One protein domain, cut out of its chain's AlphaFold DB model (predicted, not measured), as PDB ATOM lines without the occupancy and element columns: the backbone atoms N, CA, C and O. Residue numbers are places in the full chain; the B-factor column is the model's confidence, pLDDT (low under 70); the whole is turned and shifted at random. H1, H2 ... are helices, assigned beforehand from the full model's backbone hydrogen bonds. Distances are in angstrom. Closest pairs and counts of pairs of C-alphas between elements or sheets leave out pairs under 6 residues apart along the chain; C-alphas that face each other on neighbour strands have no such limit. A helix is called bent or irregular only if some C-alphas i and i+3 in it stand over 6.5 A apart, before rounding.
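AT A GLANCE: This is residues 32 to 95 of the 95 residues of an uncharacterized protein of Mycoplasma sp. CAG:776 (UniProt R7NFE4). A small rounded ball of five helices, in which H1 and H3 run side by side, H2 crosses H1 steeply, and H4 stands about perpendicular to H1 and H3 near their last residues. The short last helix, H5, lies on the far side of the ball from H1. The printed part has 64 residues, with helices H1 to H5 in order and no named strand, and its class is all helix. It is compact, with a radius of gyration of the C-alphas of 10.6 A and spans of 29 by 22 by 20 A.

HOW THE PARTS SIT: H1, residues 33 to 46, touches H2, residues 51 to 63, at a steep tilt of 50 degrees, opposite ways; the closest C-alphas, of Val 36 and Phe 62, are 5.1 A apart. H1 touches H3, residues 66 to 74, at a shallow tilt of 20 degrees, the same way; the closest C-alphas, of Asn 39 and Asn 66, are 6.0 A apart. H4, residues 78 to 87, is close to H1 but not clearly touching, about perpendicular at 79 degrees, with the C-alphas of Met 46 and Gln 78 closest at 6.9 A. H5, residues 89 to 94, only just touches residues 53 to 58 of H2, with 3 pairs of C-alphas within 8 A, Ile 54 and Val 89 closest at 6.1 A. H4 and H5 only just touch, with 3 such pairs, and only at the corner; Leu 85 and Ile 91 have the closest C-alphas, 6.7 A apart. H5 is apart from H1 and H3. Every O i to N i+4 pair is within hydrogen-bond range in H1 and H4, against 5 of 9 in H2, 4 of 5 in H3 and 0 of 2 in H5, where 3 of 3 O i to N i+3 pairs are.

IN THESE COORDINATES: H1 begins at C-alpha 33 (21.347, -28.268, 12.045) and measures 19.7 A. H2 measures 15.0 A and is irregular, C-alphas 57 and 60 being 8.6 A apart. H3 measures 12.1 A, H4 14.3 A and H5 10.4 A, ending at C-alpha 94 (1.011, -28.086, -2.519).

THE WHOLE: The C-alphas of His 32 and Asp 80, the two farthest apart, are 29.6 A apart. The printed part has no cut, its four links are tight, and no printed residue is under 70 in pLDDT.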
ATOM      1  N   HIS A  32      20.163 -32.138  13.376       95.69
ATOM      2  CA  HIS A  32      20.234 -31.992  11.925       95.69
ATOM      3  C   HIS A  32      20.531 -30.553  11.471       95.69
ATOM      4  O   HIS A  32      20.335 -30.218  10.305       95.69
ATOM      5  N   LYS A  33      21.104 -29.699  12.337       95.44
ATOM      6  CA  LYS A  33      21.347 -28.268  12.045       95.44
ATOM      7  C   LYS A  33      22.032 -27.984  10.706       95.44
ATOM      8  O   LYS A  33      21.764 -26.954  10.100       95.44
ATOM      9  N   LYS A  34      22.943 -28.855  10.251       95.56
ATOM     10  CA  LYS A  34      23.649 -28.683   8.969       95.56
ATOM     11  C   LYS A  34      22.698 -28.855   7.784       95.56
ATOM     12  O   LYS A  34      22.794 -28.091   6.835       95.56
ATOM     13  N   LEU A  35      21.811 -29.845   7.858       96.38
ATOM     14  CA  LEU A  35      20.796 -30.108   6.843       96.38
ATOM     15  C   LEU A  35      19.770 -28.976   6.818       96.38
ATOM     16  O   LEU A  35      19.584 -28.344   5.784       96.38
ATOM     17  N   VAL A  36      19.225 -28.640   7.989       96.75
ATOM     18  CA  VAL A  36      18.268 -27.538   8.150       96.75
ATOM     19  C   VAL A  36      18.847 -26.223   7.618       96.75
ATOM     20  O   VAL A  36      18.179 -25.509   6.878       96.75
ATOM     21  N   SER A  37      20.113 -25.923   7.937       96.50
ATOM     22  CA  SER A  37      20.779 -24.712   7.436       96.50
ATOM     23  C   SER A  37      20.915 -24.712   5.916       96.50
ATOM     24  O   SER A  37      20.686 -23.673   5.320       96.50
ATOM     25  N   LYS A  38      21.243 -25.846   5.283       97.06
ATOM     26  CA  LYS A  38      21.329 -25.937   3.814       97.06
ATOM     27  C   LYS A  38      19.977 -25.713   3.138       97.06
ATOM     28  O   LYS A  38      19.910 -25.043   2.116       97.06
ATOM     29  N   ASN A  39      18.907 -26.260   3.711       97.06
ATOM     30  CA  ASN A  39      17.556 -26.083   3.179       97.06
ATOM     31  C   ASN A  39      17.079 -24.625   3.337       97.06
ATOM     32  O   ASN A  39      16.492 -24.065   2.415       97.06
ATOM     33  N   LEU A  40      17.397 -23.975   4.463       96.81
ATOM     34  CA  LEU A  40      17.152 -22.539   4.659       96.81
ATOM     35  C   LEU A  40      17.992 -21.664   3.722       96.81
ATOM     36  O   LEU A  40      17.470 -20.707   3.160       96.81
ATOM     37  N   GLU A  41      19.270 -21.998   3.546       96.75
ATOM     38  CA  GLU A  41      20.189 -21.302   2.641       96.75
ATOM     39  C   GLU A  41      19.680 -21.359   1.202       96.75
ATOM     40  O   GLU A  41      19.595 -20.322   0.560       96.75
ATOM     41  N   TYR A  42      19.194 -22.517   0.747       96.75
ATOM     42  CA  TYR A  42      18.580 -22.638  -0.573       96.75
ATOM     43  C   TYR A  42      17.389 -21.685  -0.768       96.75
ATOM     44  O   TYR A  42      17.333 -20.979  -1.772       96.75
ATOM     45  N   LEU A  43      16.452 -21.608   0.187       95.31
ATOM     46  CA  LEU A  43      15.323 -20.673   0.075       95.31
ATOM     47  C   LEU A  43      15.773 -19.206   0.142       95.31
ATOM     48  O   LEU A  43      15.234 -18.360  -0.573       95.31
ATOM     49  N   ASN A  44      16.760 -18.905   0.983       95.44
ATOM     50  CA  ASN A  44      17.336 -17.570   1.086       95.44
ATOM     51  C   ASN A  44      17.989 -17.138  -0.237       95.44
ATOM     52  O   ASN A  44      17.703 -16.052  -0.738       95.44
ATOM     53  N   ASP A  45      18.792 -18.015  -0.842       95.25
ATOM     54  CA  ASP A  45      19.453 -17.797  -2.133       95.25
ATOM     55  C   ASP A  45      18.444 -17.694  -3.282       95.25
ATOM     56  O   ASP A  45      18.651 -16.957  -4.249       95.25
ATOM     57  N   MET A  46      17.308 -18.384  -3.151       94.25
ATOM     58  CA  MET A  46      16.184 -18.268  -4.073       94.25
ATOM     59  C   MET A  46      15.555 -16.861  -4.062       94.25
ATOM     60  O   MET A  46      14.922 -16.469  -5.046       94.25
ATOM     61  N   GLY A  47      15.750 -16.094  -2.983       94.31
ATOM     62  CA  GLY A  47      15.192 -14.757  -2.776       94.31
ATOM     63  C   GLY A  47      13.946 -14.729  -1.888       94.31
ATOM     64  O   GLY A  47      13.212 -13.741  -1.899       94.31
ATOM     65  N   VAL A  48      13.673 -15.798  -1.135       94.94
ATOM     66  CA  VAL A  48      12.546 -15.847  -0.194       94.94
ATOM     67  C   VAL A  48      12.835 -14.954   1.009       94.94
ATOM     68  O   VAL A  48      13.822 -15.145   1.713       94.94
ATOM     69  N   THR A  49      11.951 -13.993   1.281       92.25
ATOM     70  CA  THR A  49      12.151 -12.992   2.345       92.25
ATOM     71  C   THR A  49      11.411 -13.309   3.643       92.25
ATOM     72  O   THR A  49      11.716 -12.727   4.678       92.25
ATOM     73  N   ASN A  50      10.432 -14.216   3.617       93.12
ATOM     74  CA  ASN A  50       9.603 -14.607   4.764       93.12
ATOM     75  C   ASN A  50       9.993 -15.983   5.341       93.12
ATOM     76  O   ASN A  50       9.136 -16.752   5.779       93.12
ATOM     77  N   LEU A  51      11.298 -16.285   5.366       94.00
ATOM     78  CA  LEU A  51      11.850 -17.565   5.839       94.00
ATOM     79  C   LEU A  51      11.374 -17.950   7.242       94.00
ATOM     80  O   LEU A  51      11.060 -19.112   7.478       94.00
ATOM     81  N   THR A  52      11.294 -16.985   8.160       92.38
ATOM     82  CA  THR A  52      10.853 -17.222   9.540       92.38
ATOM     83  C   THR A  52       9.442 -17.787   9.605       92.38
ATOM     84  O   THR A  52       9.212 -18.782  10.288       92.38
ATOM     85  N   GLU A  53       8.506 -17.203   8.856       91.75
ATOM     86  CA  GLU A  53       7.118 -17.668   8.829       91.75
ATOM     87  C   GLU A  53       7.011 -19.068   8.215       91.75
ATOM     88  O   GLU A  53       6.337 -19.938   8.770       91.75
ATOM     89  N   ILE A  54       7.706 -19.296   7.098       93.62
ATOM     90  CA  ILE A  54       7.720 -20.593   6.414       93.62
ATOM     91  C   ILE A  54       8.281 -21.672   7.340       93.62
ATOM     92  O   ILE A  54       7.677 -22.729   7.496       93.62
ATOM     93  N   PHE A  55       9.412 -21.402   7.989       94.06
ATOM     94  CA  PHE A  55      10.060 -22.367   8.866       94.06
ATOM     95  C   PHE A  55       9.215 -22.691  10.096       94.06
ATOM     96  O   PHE A  55       9.100 -23.854  10.453       94.06
ATOM     97  N   VAL A  56       8.591 -21.697  10.735       89.31
ATOM     98  CA  VAL A  56       7.751 -21.947  11.918       89.31
ATOM     99  C   VAL A  56       6.547 -22.826  11.579       89.31
ATOM    100  O   VAL A  56       6.176 -23.674  12.383       89.31
ATOM    101  N   ARG A  57       5.949 -22.658  10.393       90.06
ATOM    102  CA  ARG A  57       4.776 -23.443   9.975       90.06
ATOM    103  C   ARG A  57       5.124 -24.807   9.376       90.06
ATOM    104  O   ARG A  57       4.336 -25.735   9.511       90.06
ATOM    105  N   TYR A  58       6.274 -24.918   8.713       92.38
ATOM    106  CA  TYR A  58       6.655 -26.081   7.905       92.38
ATOM    107  C   TYR A  58       8.051 -26.621   8.263       92.38
ATOM    108  O   TYR A  58       8.760 -27.131   7.396       92.38
ATOM    109  N   HIS A  59       8.469 -26.520   9.532       90.25
ATOM    110  CA  HIS A  59       9.809 -26.919   9.999       90.25
ATOM    111  C   HIS A  59      10.178 -28.365   9.634       90.25
ATOM    112  O   HIS A  59      11.345 -28.641   9.361       90.25
ATOM    113  N   ASP A  60       9.201 -29.274   9.579       89.50
ATOM    114  CA  ASP A  60       9.425 -30.690   9.266       89.50
ATOM    115  C   ASP A  60       9.974 -30.884   7.848       89.50
ATOM    116  O   ASP A  60      10.832 -31.736   7.623       89.50
ATOM    117  N   MET A  61       9.577 -30.033   6.895       91.88
ATOM    118  CA  MET A  61      10.099 -30.078   5.526       91.88
ATOM    119  C   MET A  61      11.612 -29.818   5.486       91.88
ATOM    120  O   MET A  61      12.318 -30.344   4.629       91.88
ATOM    121  N   PHE A  62      12.145 -29.055   6.445       94.56
ATOM    122  CA  PHE A  62      13.571 -28.735   6.510       94.56
ATOM    123  C   PHE A  62      14.427 -29.880   7.062       94.56
ATOM    124  O   PHE A  62      15.655 -29.795   6.984       94.56
ATOM    125  N   LEU A  63      13.807 -30.944   7.582       94.19
ATOM    126  CA  LEU A  63      14.475 -32.194   7.950       94.19
ATOM    127  C   LEU A  63      14.616 -33.160   6.763       94.19
ATOM    128  O   LEU A  63      15.325 -34.157   6.874       94.19
ATOM    129  N   MET A  64      13.986 -32.858   5.625       93.75
ATOM    130  CA  MET A  64      14.131 -33.629   4.393       93.75
ATOM    131  C   MET A  64      15.555 -33.526   3.834       93.75
ATOM    132  O   MET A  64      16.192 -32.468   3.911       93.75
ATOM    133  N   ASP A  65      16.035 -34.609   3.214       94.88
ATOM    134  CA  ASP A  65      17.271 -34.602   2.433       94.88
ATOM    135  C   ASP A  65      17.304 -33.429   1.450       94.88
ATOM    136  O   ASP A  65      16.347 -33.170   0.719       94.88
ATOM    137  N   ASN A  66      18.441 -32.734   1.413       95.06
ATOM    138  CA  ASN A  66      18.570 -31.480   0.675       95.06
ATOM    139  C   ASN A  66      18.279 -31.638  -0.825       95.06
ATOM    140  O   ASN A  66      17.664 -30.754  -1.405       95.06
ATOM    141  N   SER A  67      18.650 -32.765  -1.440       95.00
ATOM    142  CA  SER A  67      18.341 -33.025  -2.851       95.00
ATOM    143  C   SER A  67      16.835 -33.073  -3.108       95.00
ATOM    144  O   SER A  67      16.357 -32.397  -4.012       95.00
ATOM    145  N   ASN A  68      16.081 -33.795  -2.273       94.88
ATOM    146  CA  ASN A  68      14.624 -33.896  -2.397       94.88
ATOM    147  C   ASN A  68      13.964 -32.536  -2.152       94.88
ATOM    148  O   ASN A  68      13.057 -32.145  -2.883       94.88
ATOM    149  N   PHE A  69      14.458 -31.794  -1.155       95.06
ATOM    150  CA  PHE A  69      13.997 -30.441  -0.869       95.06
ATOM    151  C   PHE A  69      14.173 -29.539  -2.096       95.06
ATOM    152  O   PHE A  69      13.212 -28.948  -2.566       95.06
ATOM    153  N   VAL A  70      15.375 -29.493  -2.675       94.81
ATOM    154  CA  VAL A  70      15.685 -28.687  -3.868       94.81
ATOM    155  C   VAL A  70      14.854 -29.115  -5.080       94.81
ATOM    156  O   VAL A  70      14.358 -28.263  -5.818       94.81
ATOM    157  N   GLU A  71      14.669 -30.418  -5.292       95.38
ATOM    158  CA  GLU A  71      13.855 -30.942  -6.393       95.38
ATOM    159  C   GLU A  71      12.395 -30.492  -6.327       95.38
ATOM    160  O   GLU A  71      11.788 -30.276  -7.376       95.38
ATOM    161  N   ILE A  72      11.826 -30.323  -5.129       93.19
ATOM    162  CA  ILE A  72      10.463 -29.810  -4.953       93.19
ATOM    163  C   ILE A  72      10.340 -28.396  -5.535       93.19
ATOM    164  O   ILE A  72       9.496 -28.156  -6.397       93.19
ATOM    165  N   PHE A  73      11.217 -27.472  -5.136       93.25
ATOM    166  CA  PHE A  73      11.135 -26.075  -5.580       93.25
ATOM    167  C   PHE A  73      11.579 -25.891  -7.040       93.25
ATOM    168  O   PHE A  73      10.987 -25.087  -7.758       93.25
ATOM    169  N   ASN A  74      12.547 -26.681  -7.523       92.94
ATOM    170  CA  ASN A  74      13.043 -26.608  -8.905       92.94
ATOM    171  C   ASN A  74      12.008 -27.010  -9.974       92.94
ATOM    172  O   ASN A  74      12.231 -26.760 -11.158       92.94
ATOM    173  N   LYS A  75      10.885 -27.634  -9.593       93.88
ATOM    174  CA  LYS A  75       9.771 -27.927 -10.516       93.88
ATOM    175  C   LYS A  75       9.016 -26.676 -10.961       93.88
ATOM    176  O   LYS A  75       8.256 -26.735 -11.928       93.88
ATOM    177  N   TYR A  76       9.194 -25.566 -10.253       92.94
ATOM    178  CA  TYR A  76       8.458 -24.330 -10.464       92.94
ATOM    179  C   TYR A  76       9.390 -23.228 -10.969       92.94
ATOM    180  O   TYR A  76      10.597 -23.248 -10.732       92.94
ATOM    181  N   ASP A  77       8.824 -22.233 -11.657       94.38
ATOM    182  CA  ASP A  77       9.579 -21.019 -11.963       94.38
ATOM    183  C   ASP A  77       9.939 -20.301 -10.659       94.38
ATOM    184  O   ASP A  77       9.069 -19.981  -9.845       94.38
ATOM    185  N   GLN A  78      11.231 -20.035 -10.478       93.38
ATOM    186  CA  GLN A  78      11.767 -19.465  -9.248       93.38
ATOM    187  C   GLN A  78      11.099 -18.132  -8.883       93.38
ATOM    188  O   GLN A  78      10.733 -17.912  -7.729       93.38
ATOM    189  N   LYS A  79      10.933 -17.224  -9.854       93.75
ATOM    190  CA  LYS A  79      10.403 -15.878  -9.592       93.75
ATOM    191  C   LYS A  79       8.924 -15.932  -9.240       93.75
ATOM    192  O   LYS A  79       8.491 -15.238  -8.317       93.75
ATOM    193  N   ASP A  80       8.160 -16.747  -9.961       94.56
ATOM    194  CA  ASP A  80       6.745 -16.976  -9.675       94.56
ATOM    195  C   ASP A  80       6.556 -17.596  -8.286       94.56
ATOM    196  O   ASP A  80       5.762 -17.092  -7.489       94.56
ATOM    197  N   LEU A  81       7.340 -18.624  -7.953       94.25
ATOM    198  CA  LEU A  81       7.277 -19.304  -6.663       94.25
ATOM    199  C   LEU A  81       7.607 -18.365  -5.500       94.25
ATOM    200  O   LEU A  81       6.827 -18.282  -4.554       94.25
ATOM    201  N   VAL A  82       8.701 -17.603  -5.586       95.00
ATOM    202  CA  VAL A  82       9.076 -16.607  -4.566       95.00
ATOM    203  C   VAL A  82       7.970 -15.562  -4.387       95.00
ATOM    204  O   VAL A  82       7.581 -15.257  -3.259       95.00
ATOM    205  N   SER A  83       7.404 -15.055  -5.486       94.94
ATOM    206  CA  SER A  83       6.278 -14.108  -5.453       94.94
ATOM    207  C   SER A  83       5.032 -14.709  -4.792       94.94
ATOM    208  O   SER A  83       4.337 -14.023  -4.038       94.94
ATOM    209  N   LYS A  84       4.738 -15.991  -5.037       94.12
ATOM    210  CA  LYS A  84       3.616 -16.686  -4.395       94.12
ATOM    211  C   LYS A  84       3.881 -16.934  -2.909       94.12
ATOM    212  O   LYS A  84       2.993 -16.646  -2.113       94.12
ATOM    213  N   LEU A  85       5.082 -17.378  -2.529       94.38
ATOM    214  CA  LEU A  85       5.476 -17.600  -1.129       94.38
ATOM    215  C   LEU A  85       5.383 -16.314  -0.308       94.38
ATOM    216  O   LEU A  85       4.898 -16.339   0.822       94.38
ATOM    217  N   ALA A  86       5.778 -15.181  -0.892       93.00
ATOM    218  CA  ALA A  86       5.662 -13.872  -0.256       93.00
ATOM    219  C   ALA A  86       4.202 -13.432  -0.036       93.00
ATOM    220  O   ALA A  86       3.924 -12.664   0.882       93.00
ATOM    221  N   LYS A  87       3.263 -13.900  -0.870       94.19
ATOM    222  CA  LYS A  87       1.826 -13.591  -0.751       94.19
ATOM    223  C   LYS A  87       1.086 -14.557   0.165       94.19
ATOM    224  O   LYS A  87       0.170 -14.140   0.867       94.19
ATOM    225  N   ASN A  88       1.423 -15.843   0.104       93.19
ATOM    226  CA  ASN A  88       0.776 -16.886   0.883       93.19
ATOM    227  C   ASN A  88       1.728 -18.067   1.118       93.19
ATOM    228  O   ASN A  88       1.983 -18.860   0.214       93.19
ATOM    229  N   VAL A  89       2.179 -18.234   2.360       92.56
ATOM    230  CA  VAL A  89       3.027 -19.366   2.764       92.56
ATOM    231  C   VAL A  89       2.313 -20.719   2.699       92.56
ATOM    232  O   VAL A  89       2.984 -21.738   2.606       92.56
ATOM    233  N   GLN A  90       0.973 -20.752   2.685       92.81
ATOM    234  CA  GLN A  90       0.205 -22.005   2.618       92.81
ATOM    235  C   GLN A  90       0.406 -22.774   1.318       92.81
ATOM    236  O   GLN A  90       0.112 -23.963   1.255       92.81
ATOM    237  N   ILE A  91       0.945 -22.130   0.278       91.50
ATOM    238  CA  ILE A  91       1.255 -22.841  -0.961       91.50
ATOM    239  C   ILE A  91       2.269 -23.973  -0.751       91.50
ATOM    240  O   ILE A  91       2.307 -24.881  -1.571       91.50
ATOM    241  N   MET A  92       3.054 -23.926   0.337       90.56
ATOM    242  CA  MET A  92       4.000 -24.974   0.739       90.56
ATOM    243  C   MET A  92       3.336 -26.349   0.886       90.56
ATOM    244  O   MET A  92       3.994 -27.357   0.675       90.56
ATOM    245  N   GLU A  93       2.037 -26.404   1.200       89.56
ATOM    246  CA  GLU A  93       1.270 -27.658   1.307       89.56
ATOM    247  C   GLU A  93       1.025 -28.340  -0.048       89.56
ATOM    248  O   GLU A  93       0.627 -29.502  -0.092       89.56
ATOM    249  N   TYR A  94       1.248 -27.621  -1.151       87.50
ATOM    250  CA  TYR A  94       1.011 -28.086  -2.519       87.50
ATOM    251  C   TYR A  94       2.303 -28.265  -3.331       87.50
ATOM    252  O   TYR A  94       2.226 -28.449  -4.551       87.50
ATOM    253  N   LEU A  95       3.463 -28.150  -2.678       85.50
ATOM    254  CA  LEU A  95       4.783 -28.351  -3.278       85.50
ATOM    255  C   LEU A  95       5.226 -29.822  -3.191       85.50
ATOM    256  O   LEU A  95       4.906 -30.485  -2.180       85.50
TER     257      LEU A  95